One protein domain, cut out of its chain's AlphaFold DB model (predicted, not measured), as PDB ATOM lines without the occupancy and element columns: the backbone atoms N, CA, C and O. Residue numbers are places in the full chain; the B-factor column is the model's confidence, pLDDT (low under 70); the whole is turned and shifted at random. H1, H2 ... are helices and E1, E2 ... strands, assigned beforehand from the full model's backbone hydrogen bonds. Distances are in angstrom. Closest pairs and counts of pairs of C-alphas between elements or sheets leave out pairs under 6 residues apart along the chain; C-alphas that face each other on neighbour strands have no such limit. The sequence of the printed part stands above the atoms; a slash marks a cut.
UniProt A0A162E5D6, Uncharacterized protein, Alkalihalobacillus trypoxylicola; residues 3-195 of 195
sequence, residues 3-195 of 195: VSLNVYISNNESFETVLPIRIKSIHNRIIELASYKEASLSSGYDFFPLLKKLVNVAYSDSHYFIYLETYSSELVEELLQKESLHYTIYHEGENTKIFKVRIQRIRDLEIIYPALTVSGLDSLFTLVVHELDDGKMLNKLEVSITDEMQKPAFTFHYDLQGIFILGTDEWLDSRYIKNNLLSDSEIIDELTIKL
ATOM      1  N   VAL A   3      16.698 -37.792   5.315       92.56
ATOM      2  CA  VAL A   3      15.898 -38.451   6.351       92.56
ATOM      3  C   VAL A   3      16.784 -38.927   7.497       92.56
ATOM      4  O   VAL A   3      17.837 -39.517   7.267       92.56
ATOM      5  N   SER A   4      16.349 -38.684   8.731       93.25
ATOM      6  CA  SER A   4      16.847 -39.394   9.912       93.25
ATOM      7  C   SER A   4      15.870 -40.515  10.266       93.25
ATOM      8  O   SER A   4      14.652 -40.334  10.162       93.25
ATOM      9  N   LEU A   5      16.409 -41.679  10.633       94.50
ATOM     10  CA  LEU A   5      15.641 -42.859  11.018       94.50
ATOM     11  C   LEU A   5      15.969 -43.238  12.463       94.50
ATOM     12  O   LEU A   5      17.071 -43.699  12.754       94.50
ATOM     13  N   ASN A   6      14.985 -43.136  13.354       94.38
ATOM     14  CA  ASN A   6      15.125 -43.573  14.741       94.38
ATOM     15  C   ASN A   6      14.231 -44.785  15.006       94.38
ATOM     16  O   ASN A   6      13.046 -44.801  14.673       94.38
ATOM     17  N   VAL A   7      14.794 -45.813  15.636       94.25
ATOM     18  CA  VAL A   7      14.061 -46.999  16.087       94.25
ATOM     19  C   VAL A   7      13.966 -46.968  17.602       94.25
ATOM     20  O   VAL A   7      14.981 -47.106  18.284       94.25
ATOM     21  N   TYR A   8      12.754 -46.847  18.133       93.06
ATOM     22  CA  TYR A   8      12.512 -46.899  19.572       93.06
ATOM     23  C   TYR A   8      12.084 -48.302  19.977       93.06
ATOM     24  O   TYR A   8      11.187 -48.880  19.365       93.06
ATOM     25  N   ILE A   9      12.712 -48.847  21.018       92.25
ATOM     26  CA  ILE A   9      12.410 -50.164  21.580       92.25
ATOM     27  C   ILE A   9      12.001 -49.973  23.038       92.25
ATOM     28  O   ILE A   9      12.831 -49.586  23.859       92.25
ATOM     29  N   SER A  10      10.741 -50.256  23.353       88.88
ATOM     30  CA  SER A  10      10.208 -50.200  24.715       88.88
ATOM     31  C   SER A  10      10.291 -51.576  25.369       88.88
ATOM     32  O   SER A  10      10.134 -52.602  24.710       88.88
ATOM     33  N   ASN A  11      10.544 -51.626  26.676       83.94
ATOM     34  CA  ASN A  11      10.384 -52.864  27.453       83.94
ATOM     35  C   ASN A  11       8.939 -53.070  27.937       83.94
ATOM     36  O   ASN A  11       8.614 -54.128  28.471       83.94
ATOM     37  N   ASN A  12       8.086 -52.065  27.737       76.44
ATOM     38  CA  ASN A  12       6.668 -52.095  28.050       76.44
ATOM     39  C   ASN A  12       5.861 -52.156  26.745       76.44
ATOM     40  O   ASN A  12       6.300 -51.674  25.705       76.44
ATOM     41  N   GLU A  13       4.635 -52.669  26.807       73.50
ATOM     42  CA  GLU A  13       3.692 -52.689  25.673       73.50
ATOM     43  C   GLU A  13       3.054 -51.300  25.398       73.50
ATOM     44  O   GLU A  13       1.945 -51.201  24.866       73.50
ATOM     45  N   SER A  14       3.732 -50.206  25.791       79.00
ATOM     46  CA  SER A  14       3.290 -48.821  25.579       79.00
ATOM     47  C   SER A  14       4.430 -47.817  25.328       79.00
ATOM     48  O   SER A  14       5.577 -48.035  25.732       79.00
ATOM     49  N   PHE A  15       4.090 -46.708  24.649       84.44
ATOM     50  CA  PHE A  15       5.009 -45.654  24.162       84.44
ATOM     51  C   PHE A  15       4.603 -44.215  24.560       84.44
ATOM     52  O   PHE A  15       4.971 -43.246  23.899       84.44
ATOM     53  N   GLU A  16       3.859 -44.056  25.656       76.19
ATOM     54  CA  GLU A  16       3.264 -42.774  26.095       76.19
ATOM     55  C   GLU A  16       4.270 -41.631  26.329       76.19
ATOM     56  O   GLU A  16       3.891 -40.468  26.321       76.19
ATOM     57  N   THR A  17       5.549 -41.931  26.563       74.81
ATOM     58  CA  THR A  17       6.578 -40.911  26.827       74.81
ATOM     59  C   THR A  17       7.183 -40.308  25.562       74.81
ATOM     60  O   THR A  17       7.794 -39.247  25.635       74.81
ATOM     61  N   VAL A  18       7.041 -40.985  24.421       79.50
ATOM     62  CA  VAL A  18       7.580 -40.535  23.127       79.50
ATOM     63  C   VAL A  18       6.520 -39.786  22.330       79.50
ATOM     64  O   VAL A  18       6.842 -38.898  21.546       79.50
ATOM     65  N   LEU A  19       5.254 -40.155  22.520       85.75
ATOM     66  CA  LEU A  19       4.156 -39.732  21.671       85.75
ATOM     67  C   LEU A  19       3.053 -39.053  22.477       85.75
ATOM     68  O   LEU A  19       2.776 -39.461  23.601       85.75
ATOM     69  N   PRO A  20       2.349 -38.072  21.886       79.06
ATOM     70  CA  PRO A  20       1.206 -37.413  22.520       79.06
ATOM     71  C   PRO A  20      -0.024 -38.333  22.627       79.06
ATOM     72  O   PRO A  20      -1.052 -37.938  23.172       79.06
ATOM     73  N   ILE A  21       0.070 -39.555  22.090       84.38
ATOM     74  CA  ILE A  21      -0.962 -40.584  22.130       84.38
ATOM     75  C   ILE A  21      -0.467 -41.808  22.893       84.38
ATOM     76  O   ILE A  21       0.703 -42.197  22.839       84.38
ATOM     77  N   ARG A  22      -1.400 -42.475  23.559       87.25
ATOM     78  CA  ARG A  22      -1.169 -43.777  24.158       87.25
ATOM     79  C   ARG A  22      -1.279 -44.853  23.093       87.25
ATOM     80  O   ARG A  22      -2.321 -45.038  22.473       87.25
ATOM     81  N   ILE A  23      -0.212 -45.613  22.922       88.12
ATOM     82  CA  ILE A  23      -0.217 -46.785  22.051       88.12
ATOM     83  C   ILE A  23      -0.251 -48.020  22.927       88.12
ATOM     84  O   ILE A  23       0.628 -48.199  23.767       88.12
ATOM     85  N   LYS A  24      -1.261 -48.861  22.714       88.06
ATOM     86  CA  LYS A  24      -1.279 -50.240  23.196       88.06
ATOM     87  C   LYS A  24      -0.873 -51.121  22.037       88.06
ATOM     88  O   LYS A  24      -1.614 -51.224  21.065       88.06
ATOM     89  N   SER A  25       0.311 -51.702  22.116       86.69
ATOM     90  CA  SER A  25       0.884 -52.454  21.009       86.69
ATOM     91  C   SER A  25       1.436 -53.773  21.512       86.69
ATOM     92  O   SER A  25       2.178 -53.809  22.488       86.69
ATOM     93  N   ILE A  26       1.109 -54.846  20.798       86.56
ATOM     94  CA  ILE A  26       1.759 -56.153  20.969       86.56
ATOM     95  C   ILE A  26       3.231 -56.117  20.533       86.56
ATOM     96  O   ILE A  26       4.037 -56.947  20.947       86.56
ATOM     97  N   HIS A  27       3.592 -55.138  19.701       87.50
ATOM     98  CA  HIS A  27       4.963 -54.877  19.310       87.50
ATOM     99  C   HIS A  27       5.609 -53.895  20.275       87.50
ATOM    100  O   HIS A  27       5.036 -52.868  20.641       87.50
ATOM    101  N   ASN A  28       6.864 -54.163  20.596       89.19
ATOM    102  CA  ASN A  28       7.666 -53.350  21.493       89.19
ATOM    103  C   ASN A  28       8.557 -52.347  20.743       89.19
ATOM    104  O   ASN A  28       9.583 -51.908  21.267       89.19
ATOM    105  N   ARG A  29       8.196 -52.011  19.500       90.69
ATOM    106  CA  ARG A  29       8.975 -51.151  18.608       90.69
ATOM    107  C   ARG A  29       8.082 -50.153  17.877       90.69
ATOM    108  O   ARG A  29       7.002 -50.523  17.432       90.69
ATOM    109  N   ILE A  30       8.589 -48.938  17.681       92.50
ATOM    110  CA  ILE A  30       8.075 -47.952  16.718       92.50
ATOM    111  C   ILE A  30       9.241 -47.356  15.917       92.50
ATOM    112  O   ILE A  30      10.387 -47.364  16.380       92.50
ATOM    113  N   ILE A  31       8.957 -46.856  14.716       94.31
ATOM    114  CA  ILE A  31       9.942 -46.175  13.864       94.31
ATOM    115  C   ILE A  31       9.541 -44.713  13.725       94.31
ATOM    116  O   ILE A  31       8.400 -44.420  13.393       94.31
ATOM    117  N   GLU A  32      10.481 -43.805  13.941       94.31
ATOM    118  CA  GLU A  32      10.347 -42.384  13.638       94.31
ATOM    119  C   GLU A  32      11.176 -42.044  12.403       94.31
ATOM    120  O   GLU A  32      12.333 -42.453  12.277       94.31
ATOM    121  N   LEU A  33      10.579 -41.260  11.513       93.75
ATOM    122  CA  LEU A  33      11.226 -40.670  10.357       93.75
ATOM    123  C   LEU A  33      11.132 -39.147  10.449       93.75
ATOM    124  O   LEU A  33      10.036 -38.583  10.406       93.75
ATOM    125  N   ALA A  34      12.277 -38.476  10.515       92.12
ATOM    126  CA  ALA A  34      12.365 -37.023  10.386       92.12
ATOM    127  C   ALA A  34      12.872 -36.664   8.986       92.12
ATOM    128  O   ALA A  34      13.794 -37.304   8.485       92.12
ATOM    129  N   SER A  35      12.272 -35.659   8.344       90.69
ATOM    130  CA  SER A  35      12.587 -35.258   6.965       90.69
ATOM    131  C   SER A  35      13.048 -33.808   6.894       90.69
ATOM    132  O   SER A  35      12.414 -32.934   7.486       90.69
ATOM    133  N   TYR A  36      14.099 -33.551   6.114       88.81
ATOM    134  CA  TYR A  36      14.765 -32.253   6.006       88.81
ATOM    135  C   TYR A  36      14.911 -31.807   4.547       88.81
ATOM    136  O   TYR A  36      15.144 -32.621   3.640       88.81
ATOM    137  N   LYS A  37      14.815 -30.488   4.329       86.31
ATOM    138  CA  LYS A  37      15.027 -29.867   3.010       86.31
ATOM    139  C   LYS A  37      16.488 -29.896   2.573       86.31
ATOM    140  O   LYS A  37      16.764 -30.163   1.405       86.31
ATOM    141  N   GLU A  38      17.413 -29.632   3.490       84.06
ATOM    142  CA  GLU A  38      18.855 -29.635   3.232       84.06
ATOM    143  C   GLU A  38      19.553 -30.681   4.108       84.06
ATOM    144  O   GLU A  38      18.972 -31.205   5.058       84.06
ATOM    145  N   ALA A  39      20.820 -30.971   3.804       79.31
ATOM    146  CA  ALA A  39      21.671 -31.887   4.568       79.31
ATOM    147  C   ALA A  39      22.116 -31.274   5.914       79.31
ATOM    148  O   ALA A  39      23.302 -31.231   6.242       79.31
ATOM    149  N   SER A  40      21.175 -30.732   6.684       74.44
ATOM    150  CA  SER A  40      21.398 -30.269   8.046       74.44
ATOM    151  C   SER A  40      20.179 -30.566   8.909       74.44
ATOM    152  O   SER A  40      19.042 -30.293   8.518       74.44
ATOM    153  N   LEU A  41      20.436 -31.066  10.120       68.25
ATOM    154  CA  LEU A  41      19.406 -31.370  11.121       68.25
ATOM    155  C   LEU A  41      18.671 -30.114  11.634       68.25
ATOM    156  O   LEU A  41      17.744 -30.233  12.427       68.25
ATOM    157  N   SER A  42      19.085 -28.914  11.209       66.38
ATOM    158  CA  SER A  42      18.508 -27.623  11.599       66.38
ATOM    159  C   SER A  42      17.735 -26.918  10.477       66.38
ATOM    160  O   SER A  42      17.139 -25.867  10.720       66.38
ATOM    161  N   SER A  43      17.744 -27.453   9.250       57.28
ATOM    162  CA  SER A  43      17.049 -26.856   8.104       57.28
ATOM    163  C   SER A  43      15.598 -27.332   8.035       57.28
ATOM    164  O   SER A  43      15.320 -28.514   8.200       57.28
ATOM    165  N   GLY A  44      14.675 -26.389   7.825       65.00
ATOM    166  CA  GLY A  44      13.231 -26.578   7.985       65.00
ATOM    167  C   GLY A  44      12.697 -27.903   7.442       65.00
ATOM    168  O   GLY A  44      12.965 -28.277   6.301       65.00
ATOM    169  N   TYR A  45      11.927 -28.583   8.284       77.06
ATOM    170  CA  TYR A  45      11.395 -29.908   8.020       77.06
ATOM    171  C   TYR A  45      10.546 -29.968   6.748       77.06
ATOM    172  O   TYR A  45       9.818 -29.028   6.411       77.06
ATOM    173  N   ASP A  46      10.633 -31.098   6.053       82.38
ATOM    174  CA  ASP A  46       9.894 -31.369   4.820       82.38
ATOM    175  C   ASP A  46       8.992 -32.593   4.986       82.38
ATOM    176  O   ASP A  46       9.257 -33.676   4.458       82.38
ATOM    177  N   PHE A  47       7.932 -32.446   5.787       85.50
ATOM    178  CA  PHE A  47       7.041 -33.569   6.097       85.50
ATOM    179  C   PHE A  47       6.161 -33.968   4.923       85.50
ATOM    180  O   PHE A  47       5.824 -35.144   4.816       85.50
ATOM    181  N   PHE A  48       5.784 -33.039   4.039       89.31
ATOM    182  CA  PHE A  48       4.785 -33.348   3.020       89.31
ATOM    183  C   PHE A  48       5.236 -34.438   2.047       89.31
ATOM    184  O   PHE A  48       4.479 -35.394   1.863       89.31
ATOM    185  N   PRO A  49       6.439 -34.371   1.442       90.44
ATOM    186  CA  PRO A  49       6.883 -35.411   0.521       90.44
ATOM    187  C   PRO A  49       7.006 -36.771   1.209       90.44
ATOM    188  O   PRO A  49       6.601 -37.781   0.630       90.44
ATOM    189  N   LEU A  50       7.489 -36.795   2.456       91.31
ATOM    190  CA  LEU A  50       7.608 -38.021   3.240       91.31
ATOM    191  C   LEU A  50       6.231 -38.603   3.590       91.31
ATOM    192  O   LEU A  50       5.980 -39.772   3.310       91.31
ATOM    193  N   LEU A  51       5.318 -37.793   4.131       91.25
ATOM    194  CA  LEU A  51       3.955 -38.209   4.465       91.25
ATOM    195  C   LEU A  51       3.223 -38.717   3.222       91.25
ATOM    196  O   LEU A  51       2.689 -39.822   3.244       91.25
ATOM    197  N   LYS A  52       3.266 -37.956   2.119       91.81
ATOM    198  CA  LYS A  52       2.710 -38.338   0.812       91.81
ATOM    199  C   LYS A  52       3.246 -39.690   0.355       91.81
ATOM    200  O   LYS A  52       2.479 -40.516  -0.130       91.81
ATOM    201  N   LYS A  53       4.546 -39.940   0.521       91.19
ATOM    202  CA  LYS A  53       5.159 -41.221   0.171       91.19
ATOM    203  C   LYS A  53       4.660 -42.361   1.059       91.19
ATOM    204  O   LYS A  53       4.245 -43.388   0.528       91.19
ATOM    205  N   LEU A  54       4.647 -42.163   2.377       91.06
ATOM    206  CA  LEU A  54       4.168 -43.151   3.348       91.06
ATOM    207  C   LEU A  54       2.716 -43.544   3.079       91.06
ATOM    208  O   LEU A  54       2.423 -44.731   2.943       91.06
ATOM    209  N   VAL A  55       1.821 -42.563   2.920       91.31
ATOM    210  CA  VAL A  55       0.405 -42.848   2.659       91.31
ATOM    211  C   VAL A  55       0.189 -43.498   1.298       91.31
ATOM    212  O   VAL A  55      -0.655 -44.379   1.187       91.31
ATOM    213  N   ASN A  56       0.958 -43.124   0.271       90.38
ATOM    214  CA  ASN A  56       0.824 -43.729  -1.052       90.38
ATOM    215  C   ASN A  56       1.244 -45.196  -1.035       90.38
ATOM    216  O   ASN A  56       0.591 -46.007  -1.676       90.38
ATOM    217  N   VAL A  57       2.311 -45.554  -0.315       89.81
ATOM    218  CA  VAL A  57       2.753 -46.954  -0.243       89.81
ATOM    219  C   VAL A  57       1.853 -47.778   0.678       89.81
ATOM    220  O   VAL A  57       1.510 -48.909   0.347       89.81
ATOM    221  N   ALA A  58       1.425 -47.223   1.813       89.88
ATOM    222  CA  ALA A  58       0.552 -47.942   2.737       89.88
ATOM    223  C   ALA A  58      -0.870 -48.109   2.186       89.88
ATOM    224  O   ALA A  58      -1.461 -49.186   2.302       89.88
ATOM    225  N   TYR A  59      -1.414 -47.062   1.563       89.75
ATOM    226  CA  TYR A  59      -2.840 -46.930   1.273       89.75
ATOM    227  C   TYR A  59      -3.159 -46.694  -0.213       89.75
ATOM    228  O   TYR A  59      -4.248 -46.208  -0.500       89.75
ATOM    229  N   SER A  60      -2.259 -47.031  -1.151       81.88
ATOM    230  CA  SER A  60      -2.385 -46.777  -2.609       81.88
ATOM    231  C   SER A  60      -3.792 -46.946  -3.188       81.88
ATOM    232  O   SER A  60      -4.226 -46.137  -4.006       81.88
ATOM    233  N   ASP A  61      -4.503 -47.981  -2.740       79.88
ATOM    234  CA  ASP A  61      -5.801 -48.408  -3.268       79.88
ATOM    235  C   ASP A  61      -6.902 -48.383  -2.198       79.88
ATOM    236  O   ASP A  61      -7.883 -49.125  -2.263       79.88
ATOM    237  N   SER A  62      -6.723 -47.593  -1.140       86.81
ATOM    238  CA  SER A  62      -7.621 -47.574   0.010       86.81
ATOM    239  C   SER A  62      -7.867 -46.170   0.527       86.81
ATOM    240  O   SER A  62      -6.988 -45.314   0.525       86.81
ATOM    241  N   HIS A  63      -9.071 -45.955   1.047       92.06
ATOM    242  CA  HIS A  63      -9.329 -44.770   1.843       92.06
ATOM    243  C   HIS A  63      -8.688 -44.916   3.217       92.06
ATOM    244  O   HIS A  63      -8.549 -46.013   3.769       92.06
ATOM    245  N   TYR A  64      -8.345 -43.776   3.784       94.25
ATOM    246  CA  TYR A  64      -7.836 -43.678   5.136       94.25
ATOM    247  C   TYR A  64      -8.465 -42.466   5.811       94.25
ATOM    248  O   TYR A  64      -8.968 -41.549   5.156       94.25
ATOM    249  N   PHE A  65      -8.470 -42.481   7.135       94.50
ATOM    250  CA  PHE A  65      -8.889 -41.349   7.935       94.50
ATOM    251  C   PHE A  65      -7.672 -40.618   8.469       94.50
ATOM    252  O   PHE A  65      -6.680 -41.232   8.862       94.50
ATOM    253  N   ILE A  66      -7.781 -39.297   8.497       94.12
ATOM    254  CA  ILE A  66      -6.904 -38.429   9.266       94.12
ATOM    255  C   ILE A  66      -7.709 -37.916  10.447       94.12
ATOM    256  O   ILE A  66      -8.705 -37.211  10.284       94.12
ATOM    257  N   TYR A  67      -7.254 -38.288  11.630       92.81
ATOM    258  CA  TYR A  67      -7.659 -37.707  12.890       92.81
ATOM    259  C   TYR A  67      -6.710 -36.565  13.196       92.81
ATOM    260  O   TYR A  67      -5.502 -36.776  13.241       92.81
ATOM    261  N   LEU A  68      -7.246 -35.372  13.398       91.19
ATOM    262  CA  LEU A  68      -6.453 -34.207  13.769       91.19
ATOM    263  C   LEU A  68      -7.115 -33.518  14.960       91.19
ATOM    264  O   LEU A  68      -8.297 -33.169  14.911       91.19
ATOM    265  N   GLU A  69      -6.364 -33.355  16.043       90.75
ATOM    266  CA  GLU A  69      -6.778 -32.507  17.159       90.75
ATOM    267  C   GLU A  69      -6.252 -31.098  16.944       90.75
ATOM    268  O   GLU A  69      -5.083 -30.928  16.628       90.75
ATOM    269  N   THR A  70      -7.085 -30.079  17.132       89.62
ATOM    270  CA  THR A  70      -6.663 -28.683  16.966       89.62
ATOM    271  C   THR A  70      -7.378 -27.752  17.945       89.62
ATOM    272  O   THR A  70      -8.529 -28.000  18.320       89.62
ATOM    273  N   TYR A  71      -6.699 -26.666  18.330       89.62
ATOM    274  CA  TYR A  71      -7.317 -25.500  18.979       89.62
ATOM    275  C   TYR A  71      -8.058 -24.607  17.968       89.62
ATOM    276  O   TYR A  71      -8.973 -23.876  18.335       89.62
ATOM    277  N   SER A  72      -7.697 -24.681  16.687       90.31
ATOM    278  CA  SER A  72      -8.200 -23.807  15.620       90.31
ATOM    279  C   SER A  72      -9.389 -24.426  14.893       90.31
ATOM    280  O   SER A  72      -9.444 -24.455  13.662       90.31
ATOM    281  N   SER A  73     -10.350 -24.956  15.654       91.12
ATOM    282  CA  SER A  73     -11.421 -25.786  15.102       91.12
ATOM    283  C   SER A  73     -12.260 -25.075  14.044       91.12
ATOM    284  O   SER A  73     -12.592 -25.692  13.043       91.12
ATOM    285  N   GLU A  74     -12.561 -23.788  14.230       91.69
ATOM    286  CA  GLU A  74     -13.348 -23.007  13.262       91.69
ATOM    287  C   GLU A  74     -12.634 -22.902  11.908       91.69
ATOM    288  O   GLU A  74     -13.237 -23.150  10.869       91.69
ATOM    289  N   LEU A  75     -11.328 -22.623  11.917       92.56
ATOM    290  CA  LEU A  75     -10.532 -22.475  10.698       92.56
ATOM    291  C   LEU A  75     -10.355 -23.806   9.961       92.56
ATOM    292  O   LEU A  75     -10.398 -23.851   8.729       92.56
ATOM    293  N   VAL A  76     -10.163 -24.901  10.703       92.12
ATOM    294  CA  VAL A  76     -10.113 -26.237  10.100       92.12
ATOM    295  C   VAL A  76     -11.470 -26.611   9.519       92.12
ATOM    296  O   VAL A  76     -11.536 -27.094   8.393       92.12
ATOM    297  N   GLU A  77     -12.559 -26.357  10.238       93.75
ATOM    298  CA  GLU A  77     -13.901 -26.652   9.751       93.75
ATOM    299  C   GLU A  77     -14.230 -25.855   8.477       93.75
ATOM    300  O   GLU A  77     -14.693 -26.442   7.496       93.75
ATOM    301  N   GLU A  78     -13.903 -24.560   8.436       93.81
ATOM    302  CA  GLU A  78     -14.027 -23.726   7.235       93.81
ATOM    303  C   GLU A  78     -13.232 -24.289   6.050       93.81
ATOM    304  O   GLU A  78     -13.763 -24.367   4.940       93.81
ATOM    305  N   LEU A  79     -11.981 -24.720   6.267       93.44
ATOM    306  CA  LEU A  79     -11.155 -25.353   5.232       93.44
ATOM    307  C   LEU A  79     -11.826 -26.618   4.682       93.44
ATOM    308  O   LEU A  79     -11.959 -26.772   3.466       93.44
ATOM    309  N   LEU A  80     -12.267 -27.513   5.569       94.19
ATOM    310  CA  LEU A  80     -12.880 -28.786   5.189       94.19
ATOM    311  C   LEU A  80     -14.195 -28.573   4.429       94.19
ATOM    312  O   LEU A  80     -14.441 -29.247   3.427       94.19
ATOM    313  N   GLN A  81     -15.019 -27.616   4.861       95.38
ATOM    314  CA  GLN A  81     -16.272 -27.266   4.189       95.38
ATOM    315  C   GLN A  81     -16.024 -26.624   2.822       95.38
ATOM    316  O   GLN A  81     -16.629 -27.036   1.829       95.38
ATOM    317  N   LYS A  82     -15.110 -25.649   2.746       95.50
ATOM    318  CA  LYS A  82     -14.756 -24.949   1.504       95.50
ATOM    319  C   LYS A  82     -14.289 -25.916   0.423       95.50
ATOM    320  O   LYS A  82     -14.688 -25.790  -0.732       95.50
ATOM    321  N   GLU A  83     -13.469 -26.889   0.803       95.31
ATOM    322  CA  GLU A  83     -12.892 -27.867  -0.119       95.31
ATOM    323  C   GLU A  83     -13.754 -29.136  -0.255       95.31
ATOM    324  O   GLU A  83     -13.384 -30.070  -0.965       95.31
ATOM    325  N   SER A  84     -14.941 -29.154   0.369       95.19
ATOM    326  CA  SER A  84     -15.916 -30.253   0.311       95.19
ATOM    327  C   SER A  84     -15.351 -31.612   0.748       95.19
ATOM    328  O   SER A  84     -15.738 -32.656   0.218       95.19
ATOM    329  N   LEU A  85     -14.440 -31.611   1.724       95.62
ATOM    330  CA  LEU A  85     -13.903 -32.834   2.315       95.62
ATOM    331  C   LEU A  85     -14.922 -33.447   3.278       95.62
ATOM    332  O   LEU A  85     -15.573 -32.749   4.051       95.62
ATOM    333  N   HIS A  86     -15.064 -34.772   3.244       95.25
ATOM    334  CA  HIS A  86     -15.962 -35.464   4.163       95.25
ATOM    335  C   HIS A  86     -15.312 -35.590   5.541       95.25
ATOM    336  O   HIS A  86     -14.249 -36.200   5.672       95.25
ATOM    337  N   TYR A  87     -15.970 -35.061   6.569       96.25
ATOM    338  CA  TYR A  87     -15.500 -35.160   7.944       96.25
ATOM    339  C   TYR A  87     -16.645 -35.334   8.938       96.25
ATOM    340  O   TYR A  87     -17.807 -35.042   8.654       96.25
ATOM    341  N   THR A  88     -16.279 -35.783  10.134       95.38
ATOM    342  CA  THR A  88     -17.122 -35.770  11.329       95.38
ATOM    343  C   THR A  88     -16.319 -35.239  12.508       95.38
ATOM    344  O   THR A  88     -15.114 -35.486  12.594       95.38
ATOM    345  N   ILE A  89     -16.981 -34.576  13.451       93.94
ATOM    346  CA  ILE A  89     -16.376 -34.282  14.752       93.94
ATOM    347  C   ILE A  89     -16.366 -35.588  15.547       93.94
ATOM    348  O   ILE A  89     -17.418 -36.110  15.909       93.94
ATOM    349  N   TYR A  90     -15.177 -36.146  15.759       90.44
ATOM    350  CA  TYR A  90     -14.993 -37.392  16.501       90.44
ATOM    351  C   TYR A  90     -15.064 -37.161  18.010       90.44
ATOM    352  O   TYR A  90     -15.610 -37.973  18.753       90.44
ATOM    353  N   HIS A  91     -14.516 -36.034  18.463       88.88
ATOM    354  CA  HIS A  91     -14.530 -35.640  19.862       88.88
ATOM    355  C   HIS A  91     -14.483 -34.118  19.998       88.88
ATOM    356  O   HIS A  91     -13.755 -33.448  19.265       88.88
ATOM    357  N   GLU A  92     -15.215 -33.590  20.974       89.31
ATOM    358  CA  GLU A  92     -15.215 -32.177  21.348       89.31
ATOM    359  C   GLU A  92     -14.780 -32.073  22.811       89.31
ATOM    360  O   GLU A  92     -15.470 -32.538  23.719       89.31
ATOM    361  N   GLY A  93     -13.573 -31.549  23.015       83.69
ATOM    362  CA  GLY A  93     -13.040 -31.219  24.329       83.69
ATOM    363  C   GLY A  93     -13.399 -29.790  24.728       83.69
ATOM    364  O   GLY A  93     -14.052 -29.064  23.986       83.69
ATOM    365  N   GLU A  94     -12.922 -29.367  25.898       85.38
ATOM    366  CA  GLU A  94     -13.171 -28.013  26.412       85.38
ATOM    367  C   GLU A  94     -12.583 -26.917  25.505       85.38
ATOM    368  O   GLU A  94     -13.221 -25.892  25.299       85.38
ATOM    369  N   ASN A  95     -11.398 -27.158  24.929       87.00
ATOM    370  CA  ASN A  95     -10.676 -26.182  24.101       87.00
ATOM    371  C   ASN A  95     -10.216 -26.734  22.742       87.00
ATOM    372  O   ASN A  95      -9.658 -25.993  21.940       87.00
ATOM    373  N   THR A  96     -10.400 -28.029  22.484       89.69
ATOM    374  CA  THR A  96      -9.915 -28.686  21.264       89.69
ATOM    375  C   THR A  96     -11.010 -29.520  20.630       89.69
ATOM    376  O   THR A  96     -11.870 -30.071  21.321       89.69
ATOM    377  N   LYS A  97     -10.952 -29.668  19.307       91.62
ATOM    378  CA  LYS A  97     -11.787 -30.629  18.579       91.62
ATOM    379  C   LYS A  97     -10.917 -31.623  17.842       91.62
ATOM    380  O   LYS A  97      -9.872 -31.255  17.313       91.62
ATOM    381  N   ILE A  98     -11.385 -32.867  17.796       91.50
ATOM    382  CA  ILE A  98     -10.815 -33.910  16.952       91.50
ATOM    383  C   ILE A  98     -11.705 -34.065  15.732       91.50
ATOM    384  O   ILE A  98     -12.844 -34.532  15.835       91.50
ATOM    385  N   PHE A  99     -11.171 -33.696  14.575       93.88
ATOM    386  CA  PHE A  99     -11.809 -33.962  13.296       93.88
ATOM    387  C   PHE A  99     -11.357 -35.325  12.807       93.88
ATOM    388  O   PHE A  99     -10.163 -35.604  12.763       93.88
ATOM    389  N   LYS A 100     -12.316 -36.154  12.407       94.81
ATOM    390  CA  LYS A 100     -12.071 -37.347  11.606       94.81
ATOM    391  C   LYS A 100     -12.381 -36.996  10.163       94.81
ATOM    392  O   LYS A 100     -13.549 -36.825   9.812       94.81
ATOM    393  N   VAL A 101     -11.349 -36.890   9.341       95.69
ATOM    394  CA  VAL A 101     -11.460 -36.509   7.932       95.69
ATOM    395  C   VAL A 101     -11.193 -37.721   7.059       95.69
ATOM    396  O   VAL A 101     -10.170 -38.386   7.206       95.69
ATOM    397  N   ARG A 102     -12.117 -38.027   6.150       95.69
ATOM    398  CA  ARG A 102     -11.949 -39.109   5.179       95.69
ATOM    399  C   ARG A 102     -11.109 -38.619   4.016       95.69
ATOM    400  O   ARG A 102     -11.507 -37.694   3.314       95.69
ATOM    401  N   ILE A 103     -10.000 -39.299   3.773       94.94
ATOM    402  CA  ILE A 103      -9.126 -39.047   2.638       94.94
ATOM    403  C   ILE A 103      -9.382 -40.113   1.582       94.94
ATOM    404  O   ILE A 103      -9.215 -41.310   1.827       94.94
ATOM    405  N   GLN A 104      -9.823 -39.675   0.406       91.00
ATOM    406  CA  GLN A 104     -10.120 -40.564  -0.714       91.00
ATOM    407  C   GLN A 104      -9.002 -40.571  -1.748       91.00
ATOM    408  O   GLN A 104      -8.820 -41.555  -2.460       91.00
ATOM    409  N   ARG A 105      -8.287 -39.452  -1.883       89.75
ATOM    410  CA  ARG A 105      -7.230 -39.264  -2.880       89.75
ATOM    411  C   ARG A 105      -6.110 -38.418  -2.307       89.75
ATOM    412  O   ARG A 105      -6.307 -37.633  -1.385       89.75
ATOM    413  N   ILE A 106      -4.942 -38.489  -2.941       88.94
ATOM    414  CA  ILE A 106      -3.778 -37.714  -2.499       88.94
ATOM    415  C   ILE A 106      -4.003 -36.195  -2.523       88.94
ATOM    416  O   ILE A 106      -3.398 -35.472  -1.742       88.94
ATOM    417  N   ARG A 107      -4.911 -35.713  -3.380       91.69
ATOM    418  CA  ARG A 107      -5.306 -34.302  -3.419       91.69
ATOM    419  C   ARG A 107      -5.980 -33.853  -2.119       91.69
ATOM    420  O   ARG A 107      -5.772 -32.723  -1.696       91.69
ATOM    421  N   ASP A 108      -6.757 -34.718  -1.476       94.06
ATOM    422  CA  ASP A 108      -7.412 -34.376  -0.210       94.06
ATOM    423  C   ASP A 108      -6.356 -34.228   0.897       94.06
ATOM    424  O   ASP A 108      -6.445 -33.324   1.724       94.06
ATOM    425  N   LEU A 109      -5.299 -35.056   0.854       92.88
ATOM    426  CA  LEU A 109      -4.130 -34.891   1.720       92.88
ATOM    427  C   LEU A 109      -3.424 -33.548   1.462       92.88
ATOM    428  O   LEU A 109      -3.057 -32.862   2.407       92.88
ATOM    429  N   GLU A 110      -3.233 -33.159   0.197       92.75
ATOM    430  CA  GLU A 110      -2.631 -31.861  -0.165       92.75
ATOM    431  C   GLU A 110      -3.434 -30.683   0.402       92.75
ATOM    432  O   GLU A 110      -2.850 -29.707   0.870       92.75
ATOM    433  N   ILE A 111      -4.764 -30.792   0.387       92.75
ATOM    434  CA  ILE A 111      -5.681 -29.777   0.911       92.75
ATOM    435  C   ILE A 111      -5.599 -29.670   2.434       92.75
ATOM    436  O   ILE A 111      -5.574 -28.560   2.961       92.75
ATOM    437  N   ILE A 112      -5.585 -30.801   3.143       91.56
ATOM    438  CA  ILE A 112      -5.616 -30.809   4.610       91.56
ATOM    439  C   ILE A 112      -4.241 -30.564   5.229       91.56
ATOM    440  O   ILE A 112      -4.161 -30.086   6.353       91.56
ATOM    441  N   TYR A 113      -3.155 -30.850   4.506       90.75
ATOM    442  CA  TYR A 113      -1.794 -30.765   5.029       90.75
ATOM    443  C   TYR A 113      -1.445 -29.432   5.722       90.75
ATOM    444  O   TYR A 113      -0.840 -29.481   6.794       90.75
ATOM    445  N   PRO A 114      -1.861 -28.248   5.224       87.00
ATOM    446  CA  PRO A 114      -1.674 -26.994   5.948       87.00
ATOM    447  C   PRO A 114      -2.265 -26.994   7.367       87.00
ATOM    448  O   PRO A 114      -1.622 -26.477   8.274       87.00
ATOM    449  N   ALA A 115      -3.424 -27.623   7.588       85.94
ATOM    450  CA  ALA A 115      -4.028 -27.773   8.919       85.94
ATOM    451  C   ALA A 115      -3.257 -28.745   9.833       85.94
ATOM    452  O   ALA A 115      -3.553 -28.863  11.015       85.94
ATOM    453  N   LEU A 116      -2.266 -29.459   9.301       84.06
ATOM    454  CA  LEU A 116      -1.423 -30.358  10.080       84.06
ATOM    455  C   LEU A 116      -0.082 -29.710  10.455       84.06
ATOM    456  O   LEU A 116       0.551 -30.141  11.415       84.06
ATOM    457  N   THR A 117       0.375 -28.694   9.707       79.12
ATOM    458  CA  THR A 117       1.753 -28.178   9.832       79.12
ATOM    459  C   THR A 117       1.911 -26.660   9.854       79.12
ATOM    460  O   THR A 117       3.029 -26.179  10.014       79.12
ATOM    461  N   VAL A 118       0.865 -25.869   9.608       77.19
ATOM    462  CA  VAL A 118       0.984 -24.402   9.626       77.19
ATOM    463  C   VAL A 118       0.688 -23.898  11.028       77.19
ATOM    464  O   VAL A 118      -0.430 -24.047  11.501       77.19
ATOM    465  N   SER A 119       1.672 -23.260  11.663       66.69
ATOM    466  CA  SER A 119       1.516 -22.675  12.999       66.69
ATOM    467  C   SER A 119       0.263 -21.795  13.105       66.69
ATOM    468  O   SER A 119       0.025 -20.931  12.257       66.69
ATOM    469  N   GLY A 120      -0.540 -22.028  14.144       65.75
ATOM    470  CA  GLY A 120      -1.825 -21.359  14.370       65.75
ATOM    471  C   GLY A 120      -3.011 -22.034  13.671       65.75
ATOM    472  O   GLY A 120      -4.159 -21.695  13.952       65.75
ATOM    473  N   LEU A 121      -2.754 -23.005  12.799       67.50
ATOM    474  CA  LEU A 121      -3.721 -23.960  12.247       67.50
ATOM    475  C   LEU A 121      -3.337 -25.404  12.568       67.50
ATOM    476  O   LEU A 121      -4.090 -26.312  12.228       67.50
ATOM    477  N   ASP A 122      -2.164 -25.611  13.158       69.88
ATOM    478  CA  ASP A 122      -1.519 -26.897  13.287       69.88
ATOM    479  C   ASP A 122      -2.282 -27.822  14.227       69.88
ATOM    480  O   ASP A 122      -2.982 -27.416  15.163       69.88
ATOM    481  N   SER A 123      -2.154 -29.110  13.930       73.38
ATOM    482  CA  SER A 123      -2.716 -30.143  14.768       73.38
ATOM    483  C   SER A 123      -1.828 -30.355  15.992       73.38
ATOM    484  O   SER A 123      -0.621 -30.555  15.845       73.38
ATOM    485  N   LEU A 124      -2.439 -30.442  17.170       82.50
ATOM    486  CA  LEU A 124      -1.793 -30.924  18.393       82.50
ATOM    487  C   LEU A 124      -1.361 -32.373  18.274       82.50
ATOM    488  O   LEU A 124      -0.409 -32.792  18.900       82.50
ATOM    489  N   PHE A 125      -2.054 -33.156  17.465       84.38
ATOM    490  CA  PHE A 125      -1.505 -34.383  16.929       84.38
ATOM    491  C   PHE A 125      -2.306 -34.755  15.694       84.38
ATOM    492  O   PHE A 125      -3.483 -34.403  15.557       84.38
ATOM    493  N   THR A 126      -1.662 -35.512  14.819       90.12
ATOM    494  CA  THR A 126      -2.323 -36.176  13.708       90.12
ATOM    495  C   THR A 126      -2.186 -37.680  13.860       90.12
ATOM    496  O   THR A 126      -1.113 -38.173  14.205       90.12
ATOM    497  N   LEU A 127      -3.244 -38.424  13.560       92.12
ATOM    498  CA  LEU A 127      -3.216 -39.871  13.412       92.12
ATOM    499  C   LEU A 127      -3.852 -40.251  12.071       92.12
ATOM    500  O   LEU A 127      -4.988 -39.896  11.779       92.12
ATOM    501  N   VAL A 128      -3.113 -41.000  11.265       93.19
ATOM    502  CA  VAL A 128      -3.541 -41.527   9.973       93.19
ATOM    503  C   VAL A 128      -3.777 -43.021  10.125       93.19
ATOM    504  O   VAL A 128      -2.844 -43.748  10.470       93.19
ATOM    505  N   VAL A 129      -4.996 -43.480   9.855       93.00
ATOM    506  CA  VAL A 129      -5.382 -44.896   9.956       93.00
ATOM    507  C   VAL A 129      -6.138 -45.348   8.721       93.00
ATOM    508  O   VAL A 129      -6.910 -44.589   8.135       93.00
ATOM    509  N   HIS A 130      -5.952 -46.607   8.335       92.44
ATOM    510  CA  HIS A 130      -6.767 -47.224   7.292       92.44
ATOM    511  C   HIS A 130      -8.242 -47.264   7.694       92.44
ATOM    512  O   HIS A 130      -8.569 -47.482   8.859       92.44
ATOM    513  N   GLU A 131      -9.142 -47.081   6.727       90.25
ATOM    514  CA  GLU A 131     -10.587 -47.039   6.985       90.25
ATOM    515  C   GLU A 131     -11.125 -48.319   7.655       90.25
ATOM    516  O   GLU A 131     -12.041 -48.231   8.470       90.25
ATOM    517  N   LEU A 132     -10.556 -49.497   7.368       89.50
ATOM    518  CA  LEU A 132     -10.980 -50.757   7.999       89.50
ATOM    519  C   LEU A 132     -10.400 -50.954   9.405       89.50
ATOM    520  O   LEU A 132     -10.941 -51.739  10.182       89.50
ATOM    521  N   ASP A 133      -9.330 -50.234   9.739       89.00
ATOM    522  CA  ASP A 133      -8.675 -50.281  11.047       89.00
ATOM    523  C   ASP A 133      -9.178 -49.187  12.002       89.00
ATOM    524  O   ASP A 133      -8.789 -49.144  13.165       89.00
ATOM    525  N   ASP A 134     -10.090 -48.333  11.540       84.88
ATOM    526  CA  ASP A 134     -10.658 -47.205  12.276       84.88
ATOM    527  C   ASP A 134     -11.232 -47.580  13.656       84.88
ATOM    528  O   ASP A 134     -11.036 -46.869  14.640       84.88
ATOM    529  N   GLY A 135     -11.867 -48.752  13.756       77.62
ATOM    530  CA  GLY A 135     -12.422 -49.279  15.008       77.62
ATOM    531  C   GLY A 135     -11.380 -49.650  16.072       77.62
ATOM    532  O   GLY A 135     -11.757 -50.013  17.184       77.62
ATOM    533  N   LYS A 136     -10.081 -49.568  15.759       81.69
ATOM    534  CA  LYS A 136      -8.972 -49.819  16.698       81.69
ATOM    535  C   LYS A 136      -8.537 -48.573  17.461       81.69
ATOM    536  O   LYS A 136      -7.644 -48.643  18.309       81.69
ATOM    537  N   MET A 137      -9.183 -47.439  17.203       78.25
ATOM    538  CA  MET A 137      -9.110 -46.278  18.077       78.25
ATOM    539  C   MET A 137      -9.956 -46.522  19.327       78.25
ATOM    540  O   MET A 137     -11.175 -46.648  19.259       78.25
ATOM    541  N   LEU A 138      -9.294 -46.608  20.482       61.62
ATOM    542  CA  LEU A 138      -9.923 -47.011  21.741       61.62
ATOM    543  C   LEU A 138     -10.583 -45.833  22.477       61.62
ATOM    544  O   LEU A 138     -11.560 -46.039  23.193       61.62
ATOM    545  N   ASN A 139     -10.066 -44.605  22.323       69.12
ATOM    546  CA  ASN A 139     -10.648 -43.352  22.837       69.12
ATOM    547  C   ASN A 139      -9.945 -42.115  22.216       69.12
ATOM    548  O   ASN A 139      -9.250 -42.251  21.212       69.12
ATOM    549  N   LYS A 140     -10.125 -40.916  22.809       67.75
ATOM    550  CA  LYS A 140      -9.610 -39.610  22.337       67.75
ATOM    551  C   LYS A 140      -8.140 -39.644  21.871       67.75
ATOM    552  O   LYS A 140      -7.813 -38.950  20.916       67.75
ATOM    553  N   LEU A 141      -7.277 -40.421  22.536       72.00
ATOM    554  CA  LEU A 141      -5.818 -40.415  22.336       72.00
ATOM    555  C   LEU A 141      -5.190 -41.806  22.511       72.00
ATOM    556  O   LEU A 141      -3.997 -41.905  22.780       72.00
ATOM    557  N   GLU A 142      -5.974 -42.881  22.420       85.56
ATOM    558  CA  GLU A 142      -5.475 -44.249  22.576       85.56
ATOM    559  C   GLU A 142      -5.707 -45.060  21.301       85.56
ATOM    560  O   GLU A 142      -6.833 -45.159  20.808       85.56
ATOM    561  N   VAL A 143      -4.639 -45.668  20.791       85.81
ATOM    562  CA  VAL A 143      -4.661 -46.528  19.603       85.81
ATOM    563  C   VAL A 143      -4.221 -47.933  19.992       85.81
ATOM    564  O   VAL A 143      -3.207 -48.105  20.673       85.81
ATOM    565  N   SER A 144      -4.976 -48.938  19.545       88.25
ATOM    566  CA  SER A 144      -4.601 -50.346  19.665       88.25
ATOM    567  C   SER A 144      -3.927 -50.831  18.384       88.25
ATOM    568  O   SER A 144      -4.568 -50.897  17.338       88.25
ATOM    569  N   ILE A 145      -2.661 -51.229  18.473       87.06
ATOM    570  CA  ILE A 145      -1.940 -51.914  17.397       87.06
ATOM    571  C   ILE A 145      -1.986 -53.416  17.683       87.06
ATOM    572  O   ILE A 145      -1.449 -53.888  18.689       87.06
ATOM    573  N   THR A 146      -2.677 -54.158  16.822       85.44
ATOM    574  CA  THR A 146      -2.893 -55.608  16.941       85.44
ATOM    575  C   THR A 146      -2.517 -56.309  15.640       85.44
ATOM    576  O   THR A 146      -2.493 -55.673  14.587       85.44
ATOM    577  N   ASP A 147      -2.317 -57.630  15.687       85.00
ATOM    578  CA  ASP A 147      -2.058 -58.460  14.494       85.00
ATOM    579  C   ASP A 147      -3.199 -58.416  13.463       85.00
ATOM    580  O   ASP A 147      -3.038 -58.810  12.311       85.00
ATOM    581  N   GLU A 148      -4.375 -57.930  13.861       86.12
ATOM    582  CA  GLU A 148      -5.516 -57.770  12.970       86.12
ATOM    583  C   GLU A 148      -5.413 -56.498  12.114       86.12
ATOM    584  O   GLU A 148      -6.280 -56.281  11.266       86.12
ATOM    585  N   MET A 149      -4.466 -55.580  12.389       88.50
ATOM    586  CA  MET A 149      -4.269 -54.367  11.576       88.50
ATOM    587  C   MET A 149      -3.912 -54.730  10.150       88.50
ATOM    588  O   MET A 149      -2.990 -55.496   9.898       88.50
ATOM    589  N   GLN A 150      -4.666 -54.175   9.204       88.19
ATOM    590  CA  GLN A 150      -4.427 -54.440   7.794       88.19
ATOM    591  C   GLN A 150      -3.269 -53.606   7.271       88.19
ATOM    592  O   GLN A 150      -2.549 -54.042   6.371       88.19
ATOM    593  N   LYS A 151      -3.110 -52.395   7.805       91.00
ATOM    594  CA  LYS A 151      -2.121 -51.413   7.368       91.00
ATOM    595  C   LYS A 151      -1.455 -50.750   8.573       91.00
ATOM    596  O   LYS A 151      -2.043 -50.727   9.654       91.00
ATOM    597  N   PRO A 152      -0.242 -50.193   8.413       92.19
ATOM    598  CA  PRO A 152       0.330 -49.342   9.449       92.19
ATOM    599  C   PRO A 152      -0.586 -48.142   9.697       92.19
ATOM    600  O   PRO A 152      -1.265 -47.681   8.785       92.19
ATOM    601  N   ALA A 153      -0.551 -47.610  10.905       92.62
ATOM    602  CA  ALA A 153      -0.963 -46.258  11.220       92.62
ATOM    603  C   ALA A 153       0.256 -45.326  11.247       92.62
ATOM    604  O   ALA A 153       1.399 -45.751  11.440       92.62
ATOM    605  N   PHE A 154       0.010 -44.032  11.079       92.44
ATOM    606  CA  PHE A 154       1.044 -43.006  11.194       92.44
ATOM    607  C   PHE A 154       0.598 -41.938  12.169       92.44
ATOM    608  O   PHE A 154      -0.562 -41.539  12.148       92.44
ATOM    609  N   THR A 155       1.505 -41.425  12.985       91.00
ATOM    610  CA  THR A 155       1.238 -40.229  13.778       91.00
ATOM    611  C   THR A 155       2.362 -39.234  13.625       91.00
ATOM    612  O   THR A 155       3.518 -39.610  13.458       91.00
ATOM    613  N   PHE A 156       2.031 -37.954  13.638       87.69
ATOM    614  CA  PHE A 156       3.032 -36.906  13.684       87.69
ATOM    615  C   PHE A 156       2.493 -35.711  14.453       87.69
ATOM    616  O   PHE A 156       1.283 -35.501  14.569       87.69
ATOM    617  N   HIS A 157       3.431 -34.941  14.980       82.81
ATOM    618  CA  HIS A 157       3.181 -33.730  15.734       82.81
ATOM    619  C   HIS A 157       4.145 -32.673  15.210       82.81
ATOM    620  O   HIS A 157       5.335 -32.957  15.053       82.81
ATOM    621  N   TYR A 158       3.644 -31.463  14.955       77.38
ATOM    622  CA  TYR A 158       4.459 -30.379  14.411       77.38
ATOM    623  C   TYR A 158       5.704 -30.107  15.276       77.38
ATOM    624  O   TYR A 158       6.811 -30.122  14.751       77.38
ATOM    625  N   ASP A 159       5.542 -29.992  16.599       78.88
ATOM    626  CA  ASP A 159       6.657 -29.826  17.553       78.88
ATOM    627  C   ASP A 159       7.599 -31.030  17.713       78.88
ATOM    628  O   ASP A 159       8.782 -30.819  17.965       78.88
ATOM    629  N   LEU A 160       7.127 -32.279  17.573       80.31
ATOM    630  CA  LEU A 160       8.035 -33.442  17.611       80.31
ATOM    631  C   LEU A 160       8.903 -33.522  16.361       80.31
ATOM    632  O   LEU A 160       9.965 -34.132  16.378       80.31
ATOM    633  N   GLN A 161       8.436 -32.907  15.278       84.81
ATOM    634  CA  GLN A 161       9.160 -32.817  14.028       84.81
ATOM    635  C   GLN A 161       9.563 -34.191  13.442       84.81
ATOM    636  O   GLN A 161      10.562 -34.320  12.730       84.81
ATOM    637  N   GLY A 162       8.732 -35.206  13.691       89.44
ATOM    638  CA  GLY A 162       8.917 -36.581  13.241       89.44
ATOM    639  C   GLY A 162       7.590 -37.241  12.870       89.44
ATOM    640  O   GLY A 162       6.544 -36.951  13.458       89.44
ATOM    641  N   ILE A 163       7.631 -38.127  11.870       92.69
ATOM    642  CA  ILE A 163       6.523 -39.018  11.515       92.69
ATOM    643  C   ILE A 163       6.812 -40.389  12.108       92.69
ATOM    644  O   ILE A 163       7.791 -41.041  11.752       92.69
ATOM    645  N   PHE A 164       5.929 -40.844  12.981       93.44
ATOM    646  CA  PHE A 164       6.027 -42.123  13.652       93.44
ATOM    647  C   PHE A 164       5.144 -43.148  12.956       93.44
ATOM    648  O   PHE A 164       3.946 -42.943  12.754       93.44
ATOM    649  N   ILE A 165       5.757 -44.264  12.596       93.62
ATOM    650  CA  ILE A 165       5.120 -45.434  12.017       93.62
ATOM    651  C   ILE A 165       4.705 -46.349  13.163       93.62
ATOM    652  O   ILE A 165       5.541 -46.845  13.923       93.62
ATOM    653  N   LEU A 166       3.397 -46.560  13.269       89.69
ATOM    654  CA  LEU A 166       2.743 -47.403  14.258       89.69
ATOM    655  C   LEU A 166       2.172 -48.593  13.495       89.69
ATOM    656  O   LEU A 166       1.131 -48.470  12.865       89.69
ATOM    657  N   GLY A 167       2.874 -49.716  13.424       75.25
ATOM    658  CA  GLY A 167       2.556 -50.675  12.370       75.25
ATOM    659  C   GLY A 167       2.793 -52.127  12.702       75.25
ATOM    660  O   GLY A 167       3.307 -52.473  13.760       75.25
ATOM    661  N   THR A 168       2.375 -52.934  11.734       75.12
ATOM    662  CA  THR A 168       2.528 -54.382  11.648       75.12
ATOM    663  C   THR A 168       3.968 -54.759  11.289       75.12
ATOM    664  O   THR A 168       4.742 -53.911  10.843       75.12
ATOM    665  N   ASP A 169       4.337 -56.029  11.467       79.00
ATOM    666  CA  ASP A 169       5.726 -56.519  11.460       79.00
ATOM    667  C   ASP A 169       6.667 -55.913  10.398       79.00
ATOM    668  O   ASP A 169       7.762 -55.458  10.736       79.00
ATOM    669  N   GLU A 170       6.271 -55.860   9.119       87.06
ATOM    670  CA  GLU A 170       7.142 -55.330   8.053       87.06
ATOM    671  C   GLU A 170       7.426 -53.824   8.207       87.06
ATOM    672  O   GLU A 170       8.545 -53.369   7.969       87.06
ATOM    673  N   TRP A 171       6.451 -53.054   8.695       90.25
ATOM    674  CA  TRP A 171       6.565 -51.613   8.939       90.25
ATOM    675  C   TRP A 171       7.381 -51.288  10.195       90.25
ATOM    676  O   TRP A 171       7.695 -50.125  10.440       90.25
ATOM    677  N   LEU A 172       7.770 -52.316  10.957       87.81
ATOM    678  CA  LEU A 172       8.695 -52.243  12.086       87.81
ATOM    679  C   LEU A 172      10.099 -52.793  11.752       87.81
ATOM    680  O   LEU A 172      10.981 -52.805  12.623       87.81
ATOM    681  N   ASP A 173      10.354 -53.218  10.506       91.06
ATOM    682  CA  ASP A 173      11.697 -53.546  10.006       91.06
ATOM    683  C   ASP A 173      12.313 -52.329   9.301       91.06
ATOM    684  O   ASP A 173      11.917 -51.945   8.198       91.06
ATOM    685  N   SER A 174      13.354 -51.742   9.900       90.94
ATOM    686  CA  SER A 174      14.050 -50.598   9.301       90.94
ATOM    687  C   SER A 174      14.621 -50.915   7.916       90.94
ATOM    688  O   SER A 174      14.696 -50.028   7.072       90.94
ATOM    689  N   ARG A 175      14.974 -52.170   7.607       92.06
ATOM    690  CA  ARG A 175      15.425 -52.561   6.260       92.06
ATOM    691  C   ARG A 175      14.289 -52.494   5.250       92.06
ATOM    692  O   ARG A 175      14.523 -52.058   4.127       92.06
ATOM    693  N   TYR A 176      13.078 -52.894   5.638       91.88
ATOM    694  CA  TYR A 176      11.901 -52.769   4.782       91.88
ATOM    695  C   TYR A 176      11.614 -51.296   4.480       91.88
ATOM    696  O   TYR A 176      11.500 -50.932   3.309       91.88
ATOM    697  N   ILE A 177      11.606 -50.443   5.509       91.44
ATOM    698  CA  ILE A 177      11.424 -48.991   5.368       91.44
ATOM    699  C   ILE A 177      12.485 -48.401   4.430       91.44
ATOM    700  O   ILE A 177      12.153 -47.720   3.462       91.44
ATOM    701  N   LYS A 178      13.765 -48.714   4.652       92.19
ATOM    702  CA  LYS A 178      14.864 -48.195   3.827       92.19
ATOM    703  C   LYS A 178      14.748 -48.616   2.363       92.19
ATOM    704  O   LYS A 178      14.838 -47.776   1.474       92.19
ATOM    705  N   ASN A 179      14.495 -49.899   2.116       90.50
ATOM    706  CA  ASN A 179      14.498 -50.450   0.763       90.50
ATOM    707  C   ASN A 179      13.250 -50.086  -0.048       90.50
ATOM    708  O   ASN A 179      13.351 -49.950  -1.263       90.50
ATOM    709  N   ASN A 180      12.089 -49.946   0.598       87.19
ATOM    710  CA  ASN A 180      10.816 -49.752  -0.106       87.19
ATOM    711  C   ASN A 180      10.298 -48.312  -0.016       87.19
ATOM    712  O   ASN A 180       9.677 -47.822  -0.957       87.19
ATOM    713  N   LEU A 181      10.554 -47.618   1.098       87.94
ATOM    714  CA  LEU A 181      10.010 -46.283   1.359       87.94
ATOM    715  C   LEU A 181      11.053 -45.184   1.243       87.94
ATOM    716  O   LEU A 181      10.689 -44.064   0.918       87.94
ATOM    717  N   LEU A 182      12.329 -45.458   1.484       90.56
ATOM    718  CA  LEU A 182      13.380 -44.432   1.476       90.56
ATOM    719  C   LEU A 182      14.439 -44.678   0.395       90.56
ATOM    720  O   LEU A 182      15.505 -44.080   0.434       90.56
ATOM    721  N   SER A 183      14.136 -45.513  -0.603       89.44
ATOM    722  CA  SER A 183      15.077 -45.910  -1.664       89.44
ATOM    723  C   SER A 183      15.630 -44.755  -2.512       89.44
ATOM    724  O   SER A 183      16.640 -44.912  -3.188       89.44
ATOM    725  N   ASP A 184      14.944 -43.616  -2.522       90.56
ATOM    726  CA  ASP A 184      15.280 -42.375  -3.235       90.56
ATOM    727  C   ASP A 184      15.678 -41.232  -2.278       90.56
ATOM    728  O   ASP A 184      15.796 -40.076  -2.693       90.56
ATOM    729  N   SER A 185      15.823 -41.536  -0.989       90.81
ATOM    730  CA  SER A 185      16.112 -40.580   0.076       90.81
ATOM    731  C   SER A 185      17.515 -40.820   0.621       90.81
ATOM    732  O   SER A 185      17.977 -41.957   0.707       90.81
ATOM    733  N   GLU A 186      18.204 -39.748   0.999       92.62
ATOM    734  CA  GLU A 186      19.514 -39.854   1.639       92.62
ATOM    735  C   GLU A 186      19.325 -39.952   3.152       92.62
ATOM    736  O   GLU A 186      18.743 -39.059   3.771       92.62
ATOM    737  N   ILE A 187      19.791 -41.052   3.741       92.50
ATOM    738  CA  ILE A 187      19.707 -41.270   5.184       92.50
ATOM    739  C   ILE A 187      20.930 -40.627   5.826       92.50
ATOM    740  O   ILE A 187      22.052 -41.086   5.619       92.50
ATOM    741  N   ILE A 188      20.699 -39.558   6.581       92.69
ATOM    742  CA  ILE A 188      21.764 -38.760   7.202       92.69
ATOM    743  C   ILE A 188      22.108 -39.231   8.615       92.69
ATOM    744  O   ILE A 188      23.209 -38.964   9.087       92.69
ATOM    745  N   ASP A 189      21.181 -39.928   9.275       91.62
ATOM    746  CA  ASP A 189      21.378 -40.511  10.600       91.62
ATOM    747  C   ASP A 189      20.481 -41.746  10.798       91.62
ATOM    748  O   ASP A 189      19.372 -41.813  10.257       91.62
ATOM    749  N   GLU A 190      20.971 -42.725  11.560       94.25
ATOM    750  CA  GLU A 190      20.234 -43.934  11.941       94.25
ATOM    751  C   GLU A 190      20.561 -44.325  13.387       94.25
ATOM    752  O   GLU A 190      21.683 -44.741  13.694       94.25
ATOM    753  N   LEU A 191      19.565 -44.248  14.273       94.25
ATOM    754  CA  LEU A 191      19.725 -44.540  15.697       94.25
ATOM    755  C   LEU A 191      18.767 -45.632  16.172       94.25
ATOM    756  O   LEU A 191      17.636 -45.769  15.709       94.25
ATOM    757  N   THR A 192      19.215 -46.414  17.155       94.88
ATOM    758  CA  THR A 192      18.363 -47.337  17.915       94.88
ATOM    759  C   THR A 192      18.372 -46.935  19.383       94.88
ATOM    760  O   THR A 192      19.420 -46.936  20.029       94.88
ATOM    761  N   ILE A 193      17.195 -46.617  19.909       93.19
ATOM    762  CA  ILE A 193      16.981 -46.045  21.235       93.19
ATOM    763  C   ILE A 193      16.189 -47.052  22.073       93.19
ATOM    764  O   ILE A 193      15.145 -47.544  21.648       93.19
ATOM    765  N   LYS A 194      16.688 -47.374  23.268       92.56
ATOM    766  CA  LYS A 194      15.983 -48.222  24.240       92.56
ATOM    767  C   LYS A 194      15.311 -47.339  25.288       92.56
ATOM    768  O   LYS A 194      15.983 -46.466  25.833       92.56
ATOM    769  N   LEU A 195      14.028 -47.585  25.541       87.81
ATOM    770  CA  LEU A 195      13.174 -46.847  26.475       87.81
ATOM    771  C   LEU A 195      12.917 -47.632  27.768       87.81
ATOM    772  O   LEU A 195      12.845 -48.889  27.721       87.81
TER     773      LEU A 195
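What this domain is: This is residues 3 to 195 of the 195 residues of an uncharacterized protein of Alkalihalobacillus trypoxylicola (UniProt A0A162E5D6). A twisted sheet of nine strands runs the length of the domain and curls round H1, with H2 over the same face near the E5 edge. A small sheet, E2, E9 and E8, lies on the side away from H1. The printed part has 193 residues, with elements in the order E1 E2 E3 H1 E4 H2 E5 E6 H3 H4 E7 E8 E9 E10 E11 H5 H6 E12, six named helices and twelve named strands. The large sheet runs E5 E6 E4 E7 E10 E11 E3 E1 E12 and the small one E2 E9 E8, both mixed; the class is mixed, helices and strands. The whole is compact, with a radius of gyration of the C-alphas of 15.8 A, and spans 41 by 36 by 33 A.

Where its parts are: Find C-alpha 3 at (15.898, -38.451, 6.351), where E1, residues 3 to 9, begins. Next come E2, 22 to 25, E3, 29 to 36, 23.4 A long, and H1, 47 to 59, 17.3 A long, from C-alpha 47 at (7.041, -33.569, 6.097). Read on through E4, 64 to 70, H2, 73 to 82, E5, 87 to 92, E6, 97 to 103, H3, 106 to 112, H4, 114 to 117, and E7, 125 to 130. Then find E8, 137 to 139, E9, 142 to 145, E10, 153 to 157, E11, 162 to 166, H5, 169 to 172, and H6, 174 to 181. E12, 186 to 194, 24.4 A long, ends at C-alpha 194, (15.983, -48.222, 24.240).

How they stand to each other: In the large sheet, look at E1 and E12, parallel at 15 degrees, with N 5 and O 189 within hydrogen-bond range at 3.0 A. E10 and E11 form an antiparallel hairpin, with N 155 and O 164 at 2.9 A. H1 and H2 are on one face, as two layers, a sheet and its helices; H2 is at a height over the sheet of 9.7 A. H3, H4, H5 and H6 only graze this sheet. H1 only just touches H6, with 3 pairs of C-alphas within 8 A; the closest are those of Leu 54 and Leu 181, 6.9 A. E4, H2, E5 is a split strand-helix-strand unit, its parallel strands separated by E6, with a right-handed crossover; E6, H3 H4, E7 and E11, H5 H6, E12 are likewise split and right-handed. In the small sheet, E2 and E9 are parallel, with N 24 and O 143 at 2.9 A. Every O i to N i+4 pair is within hydrogen-bond range in H1, H2, H3 and H6; H4 and H5 are too short for one.

The domain as a whole: The C-alphas of Asn 11 and Lys 82, the two farthest apart, are 45.7 A apart. The printed part has no cut, and the link from E1 to E2 is long. Expect pLDDT under 70 at residues 41 to 44, 119 to 122 and 138 to 140.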